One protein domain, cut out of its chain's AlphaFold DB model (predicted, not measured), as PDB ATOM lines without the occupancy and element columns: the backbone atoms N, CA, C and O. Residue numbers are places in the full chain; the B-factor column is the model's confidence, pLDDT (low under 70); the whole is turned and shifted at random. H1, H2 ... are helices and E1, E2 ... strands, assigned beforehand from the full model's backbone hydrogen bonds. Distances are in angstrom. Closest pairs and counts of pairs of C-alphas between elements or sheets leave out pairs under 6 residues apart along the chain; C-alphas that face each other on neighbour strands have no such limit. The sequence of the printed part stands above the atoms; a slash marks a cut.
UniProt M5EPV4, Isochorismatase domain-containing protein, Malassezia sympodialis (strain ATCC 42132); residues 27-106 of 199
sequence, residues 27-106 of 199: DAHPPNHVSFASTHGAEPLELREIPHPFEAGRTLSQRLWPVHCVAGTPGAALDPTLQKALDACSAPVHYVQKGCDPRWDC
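AT A GLANCE: This is residues 27 to 106 of the 199 residues of the protein "Isochorismatase domain-containing protein" of Malassezia sympodialis (strain ATCC 42132) (UniProt M5EPV4). With little regular structure, this is a body mostly of loops, with the hairpin of E1 and E2 at one end; at the other, residues 79 to 95, holding H2 and residues 93 to 95 of E3, stick out as an arm. The 80 printed residues include two named helices and three strands, in the order H1, E1, E2, H2, E3, mixed in class, holding only 28 residues. The whole is loose, with a radius of gyration of the C-alphas of 15.5 A, and spans 49 by 26 by 18 A.

IN THESE COORDINATES: H1, residues 37 to 40, begins at C-alpha (523.810, 613.489, 453.515). E1 is residues 47 to 51, 13.4 A, and E2 residues 59 to 63, 13.0 A. H2 is residues 80 to 87, 10.3 A. E3, residues 93 to 98, 16.3 A, ends at C-alpha (537.895, 606.981, 463.264).

HOW THE PARTS SIT: The hairpin E1 and E2 is antiparallel at 146 degrees, with N 48 and O 62 2.9 A apart, within hydrogen-bond range. The closest C-alphas of H2 and E3, Leu 86 and Val 93, are 7.1 A apart. E3 pairs with no named strand and is apart from H1, E1 and E2. In H2 every O i to N i+4 pair is within hydrogen-bond range; H1 is too short for one.

THE WHOLE: The farthest C-alphas, Gly 57 and Ala 88, are 49.5 A apart. The link E2 to H2 is long, 16 residues. The printed part has no cut, and no printed residue is under 70 in pLDDT.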
ATOM      1  N   ASP A  27     533.715 607.452 466.615       94.44
ATOM      2  CA  ASP A  27     533.579 608.318 465.445       94.44
ATOM      3  C   ASP A  27     533.806 609.773 465.860       94.44
ATOM      4  O   ASP A  27     533.287 610.236 466.879       94.44
ATOM      5  N   ALA A  28     534.605 610.491 465.077       95.56
ATOM      6  CA  ALA A  28     534.941 611.889 465.327       95.56
ATOM      7  C   ALA A  28     534.939 612.678 464.013       95.56
ATOM      8  O   ALA A  28     535.964 613.180 463.549       95.56
ATOM      9  N   HIS A  29     533.762 612.786 463.405       97.62
ATOM     10  CA  HIS A  29     533.602 613.365 462.078       97.62
ATOM     11  C   HIS A  29     533.756 614.895 462.075       97.62
ATOM     12  O   HIS A  29     533.189 615.579 462.933       97.62
ATOM     13  N   PRO A  30     534.442 615.492 461.086       97.06
ATOM     14  CA  PRO A  30     534.338 616.925 460.840       97.06
ATOM     15  C   PRO A  30     532.910 617.302 460.383       97.06
ATOM     16  O   PRO A  30     532.225 616.483 459.773       97.06
ATOM     17  N   PRO A  31     532.436 618.545 460.605       96.69
ATOM     18  CA  PRO A  31     531.065 618.946 460.249       96.69
ATOM     19  C   PRO A  31     530.688 618.772 458.766       96.69
ATOM     20  O   PRO A  31     529.509 618.668 458.443       96.69
ATOM     21  N   ASN A  32     531.678 618.757 457.870       96.81
ATOM     22  CA  ASN A  32     531.534 618.581 456.423       96.81
ATOM     23  C   ASN A  32     531.993 617.191 455.942       96.81
ATOM     24  O   ASN A  32     532.450 617.056 454.807       96.81
ATOM     25  N   HIS A  33     531.947 616.181 456.812       98.19
ATOM     26  CA  HIS A  33     532.377 614.827 456.478       98.19
ATOM     27  C   HIS A  33     531.587 614.244 455.298       98.19
ATOM     28  O   HIS A  33     530.382 614.479 455.151       98.19
ATOM     29  N   VAL A  34     532.267 613.466 454.452       97.00
ATOM     30  CA  VAL A  34     531.693 612.923 453.214       97.00
ATOM     31  C   VAL A  34     530.547 611.945 453.455       97.00
ATOM     32  O   VAL A  34     529.708 611.763 452.578       97.00
ATOM     33  N   SER A  35     530.480 611.323 454.630       97.12
ATOM     34  CA  SER A  35     529.393 610.398 454.951       97.12
ATOM     35  C   SER A  35     528.075 611.112 455.260       97.12
ATOM     36  O   SER A  35     527.028 610.473 455.255       97.12
ATOM     37  N   PHE A  36     528.069 612.430 455.488       98.44
ATOM     38  CA  PHE A  36     526.841 613.151 455.817       98.44
ATOM     39  C   PHE A  36     526.028 613.502 454.576       98.44
ATOM     40  O   PHE A  36     526.524 614.136 453.646       98.44
ATOM     41  N   ALA A  37     524.739 613.168 454.596       97.94
ATOM     42  CA  ALA A  37     523.810 613.489 453.515       97.94
ATOM     43  C   ALA A  37     523.731 615.004 453.234       97.94
ATOM     44  O   ALA A  37     523.671 615.433 452.079       97.94
ATOM     45  N   SER A  38     523.855 615.822 454.287       97.56
ATOM     46  CA  SER A  38     523.889 617.286 454.205       97.56
ATOM     47  C   SER A  38     525.074 617.830 453.403       97.56
ATOM     48  O   SER A  38     524.911 618.830 452.708       97.56
ATOM     49  N   THR A  39     526.235 617.163 453.426       97.38
ATOM     50  CA  THR A  39     527.413 617.521 452.609       97.38
ATOM     51  C   THR A  39     527.111 617.436 451.111       97.38
ATOM     52  O   THR A  39     527.707 618.151 450.307       97.38
ATOM     53  N   HIS A  40     526.157 616.585 450.729       96.50
ATOM     54  CA  HIS A  40     525.818 616.291 449.339       96.50
ATOM     55  C   HIS A  40     524.475 616.869 448.882       96.50
ATOM     56  O   HIS A  40     524.117 616.681 447.716       96.50
ATOM     57  N   GLY A  41     523.731 617.532 449.776       96.44
ATOM     58  CA  GLY A  41     522.357 617.972 449.511       96.44
ATOM     59  C   GLY A  41     521.417 616.811 449.162       96.44
ATOM     60  O   GLY A  41     520.605 616.949 448.252       96.44
ATOM     61  N   ALA A  42     521.590 615.664 449.822       96.88
ATOM     62  CA  ALA A  42     520.861 614.419 449.575       96.88
ATOM     63  C   ALA A  42     520.120 613.947 450.838       96.88
ATOM     64  O   ALA A  42     520.302 614.530 451.911       96.88
ATOM     65  N   GLU A  43     519.330 612.877 450.728       97.00
ATOM     66  CA  GLU A  43     518.671 612.270 451.884       97.00
ATOM     67  C   GLU A  43     519.565 611.217 452.568       97.00
ATOM     68  O   GLU A  43     520.407 610.569 451.930       97.00
ATOM     69  N   PRO A  44     519.421 611.020 453.893       97.19
ATOM     70  CA  PRO A  44     520.092 609.934 454.592       97.19
ATOM     71  C   PRO A  44     519.775 608.554 454.004       97.19
ATOM     72  O   PRO A  44     518.684 608.301 453.502       97.19
ATOM     73  N   LEU A  45     520.722 607.628 454.162       94.94
ATOM     74  CA  LEU A  45     520.685 606.226 453.729       94.94
ATOM     75  C   LEU A  45     520.825 605.994 452.219       94.94
ATOM     76  O   LEU A  45     520.935 604.838 451.794       94.94
ATOM     77  N   GLU A  46     520.911 607.047 451.410       96.31
ATOM     78  CA  GLU A  46     521.252 606.933 449.991       96.31
ATOM     79  C   GLU A  46     522.662 606.344 449.783       96.31
ATOM     80  O   GLU A  46     523.571 606.551 450.588       96.31
ATOM     81  N   LEU A  47     522.850 605.598 448.688       96.06
ATOM     82  CA  LEU A  47     524.181 605.242 448.182       96.06
ATOM     83  C   LEU A  47     524.645 606.289 447.188       96.06
ATOM     84  O   LEU A  47     523.895 606.666 446.288       96.06
ATOM     85  N   ARG A  48     525.910 606.683 447.295       95.31
ATOM     86  CA  ARG A  48     526.517 607.650 446.391       95.31
ATOM     87  C   ARG A  48     527.938 607.253 446.032       95.31
ATOM     88  O   ARG A  48     528.700 606.831 446.890       95.31
ATOM     89  N   GLU A  49     528.302 607.461 444.774       96.44
ATOM     90  CA  GLU A  49     529.698 607.410 444.349       96.44
ATOM     91  C   GLU A  49     530.373 608.748 444.664       96.44
ATOM     92  O   GLU A  49     529.924 609.808 444.218       96.44
ATOM     93  N   ILE A  50     531.453 608.699 445.439       95.00
ATOM     94  CA  ILE A  50     532.281 609.854 445.799       95.00
ATOM     95  C   ILE A  50     533.681 609.697 445.193       95.00
ATOM     96  O   ILE A  50     534.121 608.569 444.982       95.00
ATOM     97  N   PRO A  51     534.414 610.781 444.886       95.25
ATOM     98  CA  PRO A  51     535.772 610.667 444.352       95.25
ATOM     99  C   PRO A  51     536.718 609.948 445.321       95.25
ATOM    100  O   PRO A  51     536.704 610.221 446.520       95.25
ATOM    101  N   HIS A  52     537.589 609.078 444.805       95.12
ATOM    102  CA  HIS A  52     538.647 608.482 445.618       95.12
ATOM    103  C   HIS A  52     539.647 609.570 446.060       95.12
ATOM    104  O   HIS A  52     540.140 610.318 445.209       95.12
ATOM    105  N   PRO A  53     540.014 609.661 447.352       94.06
ATOM    106  CA  PRO A  53     540.817 610.770 447.882       94.06
ATOM    107  C   PRO A  53     542.251 610.826 447.337       94.06
ATOM    108  O   PRO A  53     542.890 611.877 447.403       94.06
ATOM    109  N   PHE A  54     542.757 609.705 446.811       94.19
ATOM    110  CA  PHE A  54     544.145 609.560 446.355       94.19
ATOM    111  C   PHE A  54     544.296 609.074 444.907       94.19
ATOM    112  O   PHE A  54     545.406 609.075 444.385       94.19
ATOM    113  N   GLU A  55     543.215 608.651 444.245       93.56
ATOM    114  CA  GLU A  55     543.299 607.992 442.933       93.56
ATOM    115  C   GLU A  55     542.365 608.678 441.941       93.56
ATOM    116  O   GLU A  55     541.150 608.476 441.943       93.56
ATOM    117  N   ALA A  56     542.945 609.523 441.089       93.88
ATOM    118  CA  ALA A  56     542.188 610.294 440.114       93.88
ATOM    119  C   ALA A  56     541.395 609.380 439.164       93.88
ATOM    120  O   ALA A  56     541.922 608.410 438.624       93.88
ATOM    121  N   GLY A  57     540.121 609.713 438.946       94.00
ATOM    122  CA  GLY A  57     539.224 608.958 438.067       94.00
ATOM    123  C   GLY A  57     538.596 607.711 438.696       94.00
ATOM    124  O   GLY A  57     537.751 607.092 438.055       94.00
ATOM    125  N   ARG A  58     538.953 607.356 439.939       96.00
ATOM    126  CA  ARG A  58     538.266 606.314 440.714       96.00
ATOM    127  C   ARG A  58     537.252 606.910 441.682       96.00
ATOM    128  O   ARG A  58     537.367 608.065 442.094       96.00
ATOM    129  N   THR A  59     536.284 606.088 442.070       95.25
ATOM    130  CA  THR A  59     535.252 606.429 443.050       95.25
ATOM    131  C   THR A  59     535.196 605.415 444.187       95.25
ATOM    132  O   THR A  59     535.714 604.301 444.081       95.25
ATOM    133  N   LEU A  60     534.590 605.838 445.294       94.31
ATOM    134  CA  LEU A  60     534.203 605.007 446.421       94.31
ATOM    135  C   LEU A  60     532.672 605.012 446.524       94.31
ATOM    136  O   LEU A  60     532.056 606.075 446.455       94.31
ATOM    137  N   SER A  61     532.066 603.850 446.766       94.94
ATOM    138  CA  SER A  61     530.657 603.767 447.159       94.94
ATOM    139  C   SER A  61     530.519 604.170 448.627       94.94
ATOM    140  O   SER A  61     531.086 603.511 449.497       94.94
ATOM    141  N   GLN A  62     529.716 605.193 448.906       95.94
ATOM    142  CA  GLN A  62     529.461 605.744 450.235       95.94
ATOM    143  C   GLN A  62     527.973 605.651 450.582       95.94
ATOM    144  O   GLN A  62     527.116 606.110 449.828       95.94
ATOM    145  N   ARG A  63     527.664 605.106 451.762       95.69
ATOM    146  CA  ARG A  63     526.334 605.232 452.376       95.69
ATOM    147  C   ARG A  63     526.232 606.593 453.053       95.69
ATOM    148  O   ARG A  63     527.105 606.929 453.848       95.69
ATOM    149  N   LEU A  64     525.193 607.359 452.758       97.56
ATOM    150  CA  LEU A  64     524.970 608.639 453.416       97.56
ATOM    151  C   LEU A  64     524.242 608.450 454.750       97.56
ATOM    152  O   LEU A  64     523.377 607.589 454.887       97.56
ATOM    153  N   TRP A  65     524.568 609.289 455.724       97.69
ATOM    154  CA  TRP A  65     524.032 609.264 457.080       97.69
ATOM    155  C   TRP A  65     523.488 610.637 457.476       97.69
ATOM    156  O   TRP A  65     523.930 611.657 456.931       97.69
ATOM    157  N   PRO A  66     522.556 610.709 458.445       97.75
ATOM    158  CA  PRO A  66     522.303 611.975 459.120       97.75
ATOM    159  C   PRO A  66     523.583 612.445 459.824       97.75
ATOM    160  O   PRO A  66     524.484 611.653 460.094       97.75
ATOM    161  N   VAL A  67     523.668 613.735 460.149       98.12
ATOM    162  CA  VAL A  67     524.795 614.259 460.933       98.12
ATOM    163  C   VAL A  67     524.829 613.565 462.298       98.12
ATOM    164  O   VAL A  67     523.842 613.582 463.032       98.12
ATOM    165  N   HIS A  68     525.968 612.967 462.635       97.44
ATOM    166  CA  HIS A  68     526.200 612.254 463.891       97.44
ATOM    167  C   HIS A  68     527.678 612.347 464.277       97.44
ATOM    168  O   HIS A  68     528.510 612.672 463.436       97.44
ATOM    169  N   CYS A  69     527.997 612.103 465.551       97.31
ATOM    170  CA  CYS A  69     529.373 612.000 466.055       97.31
ATOM    171  C   CYS A  69     530.329 613.105 465.564       97.31
ATOM    172  O   CYS A  69     531.497 612.859 465.267       97.31
ATOM    173  N   VAL A  70     529.833 614.347 465.484       98.25
ATOM    174  CA  VAL A  70     530.642 615.491 465.052       98.25
ATOM    175  C   VAL A  70     531.692 615.797 466.116       98.25
ATOM    176  O   VAL A  70     531.357 615.984 467.290       98.25
ATOM    177  N   ALA A  71     532.956 615.874 465.708       97.19
ATOM    178  CA  ALA A  71     534.095 616.093 466.586       97.19
ATOM    179  C   ALA A  71     533.897 617.323 467.489       97.19
ATOM    180  O   ALA A  71     533.469 618.390 467.046       97.19
ATOM    181  N   GLY A  72     534.204 617.164 468.778       95.12
ATOM    182  CA  GLY A  72     534.056 618.219 469.784       95.12
ATOM    183  C   GLY A  72     532.616 618.487 470.239       95.12
ATOM    184  O   GLY A  72     532.411 619.324 471.114       95.12
ATOM    185  N   THR A  73     531.619 617.783 469.695       97.19
ATOM    186  CA  THR A  73     530.232 617.861 470.177       97.19
ATOM    187  C   THR A  73     529.931 616.758 471.197       97.19
ATOM    188  O   THR A  73     530.578 615.708 471.172       97.19
ATOM    189  N   PRO A  74     528.908 616.930 472.058       96.38
ATOM    190  CA  PRO A  74     528.474 615.869 472.969       96.38
ATOM    191  C   PRO A  74     528.126 614.553 472.263       96.38
ATOM    192  O   PRO A  74     528.332 613.491 472.832       96.38
ATOM    193  N   GLY A  75     527.648 614.606 471.012       94.19
ATOM    194  CA  GLY A  75     527.298 613.413 470.234       94.19
ATOM    195  C   GLY A  75     528.489 612.558 469.787       94.19
ATOM    196  O   GLY A  75     528.273 611.443 469.324       94.19
ATOM    197  N   ALA A  76     529.726 613.057 469.893       95.38
ATOM    198  CA  ALA A  76     530.949 612.285 469.632       95.38
ATOM    199  C   ALA A  76     531.585 611.704 470.910       95.38
ATOM    200  O   ALA A  76     532.528 610.912 470.840       95.38
ATOM    201  N   ALA A  77     531.108 612.107 472.091       94.81
ATOM    202  CA  ALA A  77     531.585 611.552 473.349       94.81
ATOM    203  C   ALA A  77     531.051 610.126 473.547       94.81
ATOM    204  O   ALA A  77     529.967 609.784 473.071       94.81
ATOM    205  N   LEU A  78     531.801 609.296 474.277       92.94
ATOM    206  CA  LEU A  78     531.273 608.021 474.757       92.94
ATOM    207  C   LEU A  78     530.093 608.261 475.703       92.94
ATOM    208  O   LEU A  78     530.042 609.272 476.408       92.94
ATOM    209  N   ASP A  79     529.170 607.299 475.745       93.75
ATOM    210  CA  ASP A  79     528.088 607.311 476.727       93.75
ATOM    211  C   ASP A  79     528.669 607.439 478.153       93.75
ATOM    212  O   ASP A  79     529.608 606.710 478.493       93.75
ATOM    213  N   PRO A  80     528.137 608.325 479.015       95.06
ATOM    214  CA  PRO A  80     528.685 608.536 480.354       95.06
ATOM    215  C   PRO A  80     528.701 607.284 481.241       95.06
ATOM    216  O   PRO A  80     529.575 607.151 482.098       95.06
ATOM    217  N   THR A  81     527.754 606.358 481.054       94.31
ATOM    218  CA  THR A  81     527.714 605.083 481.787       94.31
ATOM    219  C   THR A  81     528.863 604.187 481.349       94.31
ATOM    220  O   THR A  81     529.539 603.609 482.201       94.31
ATOM    221  N   LEU A  82     529.119 604.116 480.038       89.38
ATOM    222  CA  LEU A  82     530.270 603.399 479.493       89.38
ATOM    223  C   LEU A  82     531.581 604.029 479.968       89.38
ATOM    224  O   LEU A  82     532.436 603.308 480.468       89.38
ATOM    225  N   GLN A  83     531.721 605.356 479.884       92.75
ATOM    226  CA  GLN A  83     532.926 606.050 480.349       92.75
ATOM    227  C   GLN A  83     533.208 605.745 481.823       92.75
ATOM    228  O   GLN A  83     534.312 605.346 482.172       92.75
ATOM    229  N   LYS A  84     532.187 605.826 482.684       93.38
ATOM    230  CA  LYS A  84     532.321 605.491 484.105       93.38
ATOM    231  C   LYS A  84     532.724 604.029 484.334       93.38
ATOM    232  O   LYS A  84     533.457 603.747 485.277       93.38
ATOM    233  N   ALA A  85     532.219 603.101 483.519       89.12
ATOM    234  CA  ALA A  85     532.614 601.698 483.595       89.12
ATOM    235  C   ALA A  85     534.082 601.506 483.181       89.12
ATOM    236  O   ALA A  85     534.811 600.809 483.879       89.12
ATOM    237  N   LEU A  86     534.523 602.175 482.108       89.06
ATOM    238  CA  LEU A  86     535.917 602.175 481.655       89.06
ATOM    239  C   LEU A  86     536.861 602.754 482.717       89.06
ATOM    240  O   LEU A  86     537.900 602.161 482.989       89.06
ATOM    241  N   ASP A  87     536.476 603.852 483.369       90.62
ATOM    242  CA  ASP A  87     537.261 604.484 484.440       90.62
ATOM    243  C   ASP A  87     537.434 603.570 485.669       90.62
ATOM    244  O   ASP A  87     538.368 603.742 486.452       90.62
ATOM    245  N   ALA A  88     536.529 602.603 485.856       88.62
ATOM    246  CA  ALA A  88     536.577 601.631 486.946       88.62
ATOM    247  C   ALA A  88     537.375 600.358 486.598       88.62
ATOM    248  O   ALA A  88     537.624 599.533 487.483       88.62
ATOM    249  N   CYS A  89     537.776 600.169 485.336       83.88
ATOM    250  CA  CYS A  89     538.588 599.030 484.914       83.88
ATOM    251  C   CYS A  89     540.052 599.185 485.371       83.88
ATOM    252  O   CYS A  89     540.611 600.275 485.356       83.88
ATOM    253  N   SER A  90     540.713 598.079 485.742       84.75
ATOM    254  CA  SER A  90     542.182 598.059 485.922       84.75
ATOM    255  C   SER A  90     542.949 598.102 484.623       84.75
ATOM    256  O   SER A  90     544.082 598.580 484.597       84.75
ATOM    257  N   ALA A  91     542.389 597.463 483.601       85.94
ATOM    258  CA  ALA A  91     543.060 597.287 482.335       85.94
ATOM    259  C   ALA A  91     543.310 598.657 481.690       85.94
ATOM    260  O   ALA A  91     542.456 599.544 481.783       85.94
ATOM    261  N   PRO A  92     544.451 598.842 481.010       89.69
ATOM    262  CA  PRO A  92     544.707 600.072 480.283       89.69
ATOM    263  C   PRO A  92     543.654 600.261 479.183       89.69
ATOM    264  O   PRO A  92     543.434 599.373 478.354       89.69
ATOM    265  N   VAL A  93     543.020 601.435 479.175       91.44
ATOM    266  CA  VAL A  93     542.043 601.838 478.158       91.44
ATOM    267  C   VAL A  93     542.738 602.705 477.112       91.44
ATOM    268  O   VAL A  93     543.301 603.752 477.434       91.44
ATOM    269  N   HIS A  94     542.679 602.282 475.853       93.12
ATOM    270  CA  HIS A  94     543.166 603.045 474.708       93.12
ATOM    271  C   HIS A  94     541.992 603.531 473.866       93.12
ATOM    272  O   HIS A  94     541.102 602.756 473.518       93.12
ATOM    273  N   TYR A  95     542.018 604.812 473.512       93.25
ATOM    274  CA  TYR A  95     540.995 605.433 472.681       93.25
ATOM    275  C   TYR A  95     541.487 605.513 471.240       93.25
ATOM    276  O   TYR A  95     542.573 606.038 470.998       93.25
ATOM    277  N   VAL A  96     540.689 605.006 470.301       93.75
ATOM    278  CA  VAL A  96     540.974 605.044 468.860       93.75
ATOM    279  C   VAL A  96     539.870 605.834 468.175       93.75
ATOM    280  O   VAL A  96     538.695 605.468 468.246       93.75
ATOM    281  N   GLN A  97     540.236 606.923 467.509       94.19
ATOM    282  CA  GLN A  97     539.283 607.732 466.753       94.19
ATOM    283  C   GLN A  97     539.281 607.332 465.281       94.19
ATOM    284  O   GLN A  97     540.330 607.065 464.695       94.19
ATOM    285  N   LYS A  98     538.094 607.309 464.676       95.81
ATOM    286  CA  LYS A  98     537.895 606.981 463.264       95.81
ATOM    287  C   LYS A  98     536.934 607.973 462.597       95.81
ATOM    288  O   LYS A  98     536.259 608.751 463.269       95.81
ATOM    289  N   GLY A  99     536.929 607.987 461.263       95.38
ATOM    290  CA  GLY A  99     536.082 608.895 460.477       95.38
ATOM    291  C   GLY A  99     536.499 610.370 460.556       95.38
ATOM    292  O   GLY A  99     535.673 611.260 460.381       95.38
ATOM    293  N   CYS A 100     537.768 610.648 460.867       96.06
ATOM    294  CA  CYS A 100     538.246 612.008 461.137       96.06
ATOM    295  C   CYS A 100     538.591 612.816 459.872       96.06
ATOM    296  O   CYS A 100     538.672 614.044 459.937       96.06
ATOM    297  N   ASP A 101     538.835 612.162 458.733       96.50
ATOM    298  CA  ASP A 101     539.155 612.848 457.475       96.50
ATOM    299  C   ASP A 101     537.863 613.157 456.708       96.50
ATOM    300  O   ASP A 101     537.058 612.258 456.489       96.50
ATOM    301  N   PRO A 102     537.634 614.397 456.246       96.94
ATOM    302  CA  PRO A 102     536.383 614.751 455.587       96.94
ATOM    303  C   PRO A 102     536.161 614.063 454.234       96.94
ATOM    304  O   PRO A 102     535.076 614.213 453.684       96.94
ATOM    305  N   ARG A 103     537.159 613.379 453.656       96.38
ATOM    306  CA  ARG A 103     537.125 612.877 452.271       96.38
ATOM    307  C   ARG A 103     536.723 611.406 452.129       96.38
ATOM    308  O   ARG A 103     536.410 610.999 451.014       96.38
ATOM    309  N   TRP A 104     536.746 610.612 453.199       95.31
ATOM    310  CA  TRP A 104     536.337 609.199 453.190       95.31
ATOM    311  C   TRP A 104     535.783 608.784 454.551       95.31
ATOM    312  O   TRP A 104     536.137 609.368 455.568       95.31
ATOM    313  N   ASP A 105     534.954 607.744 454.565       96.19
ATOM    314  CA  ASP A 105     534.367 607.191 455.784       96.19
ATOM    315  C   ASP A 105     535.161 605.997 456.331       96.19
ATOM    316  O   ASP A 105     536.065 605.464 455.680       96.19
ATOM    317  N   CYS A 106     534.865 605.601 457.565       94.88
ATOM    318  CA  CYS A 106     535.608 604.574 458.276       94.88
ATOM    319  C   CYS A 106     534.690 603.781 459.210       94.88
ATOM    320  O   CYS A 106     534.467 604.169 460.361       94.88
TER     321      CYS A 106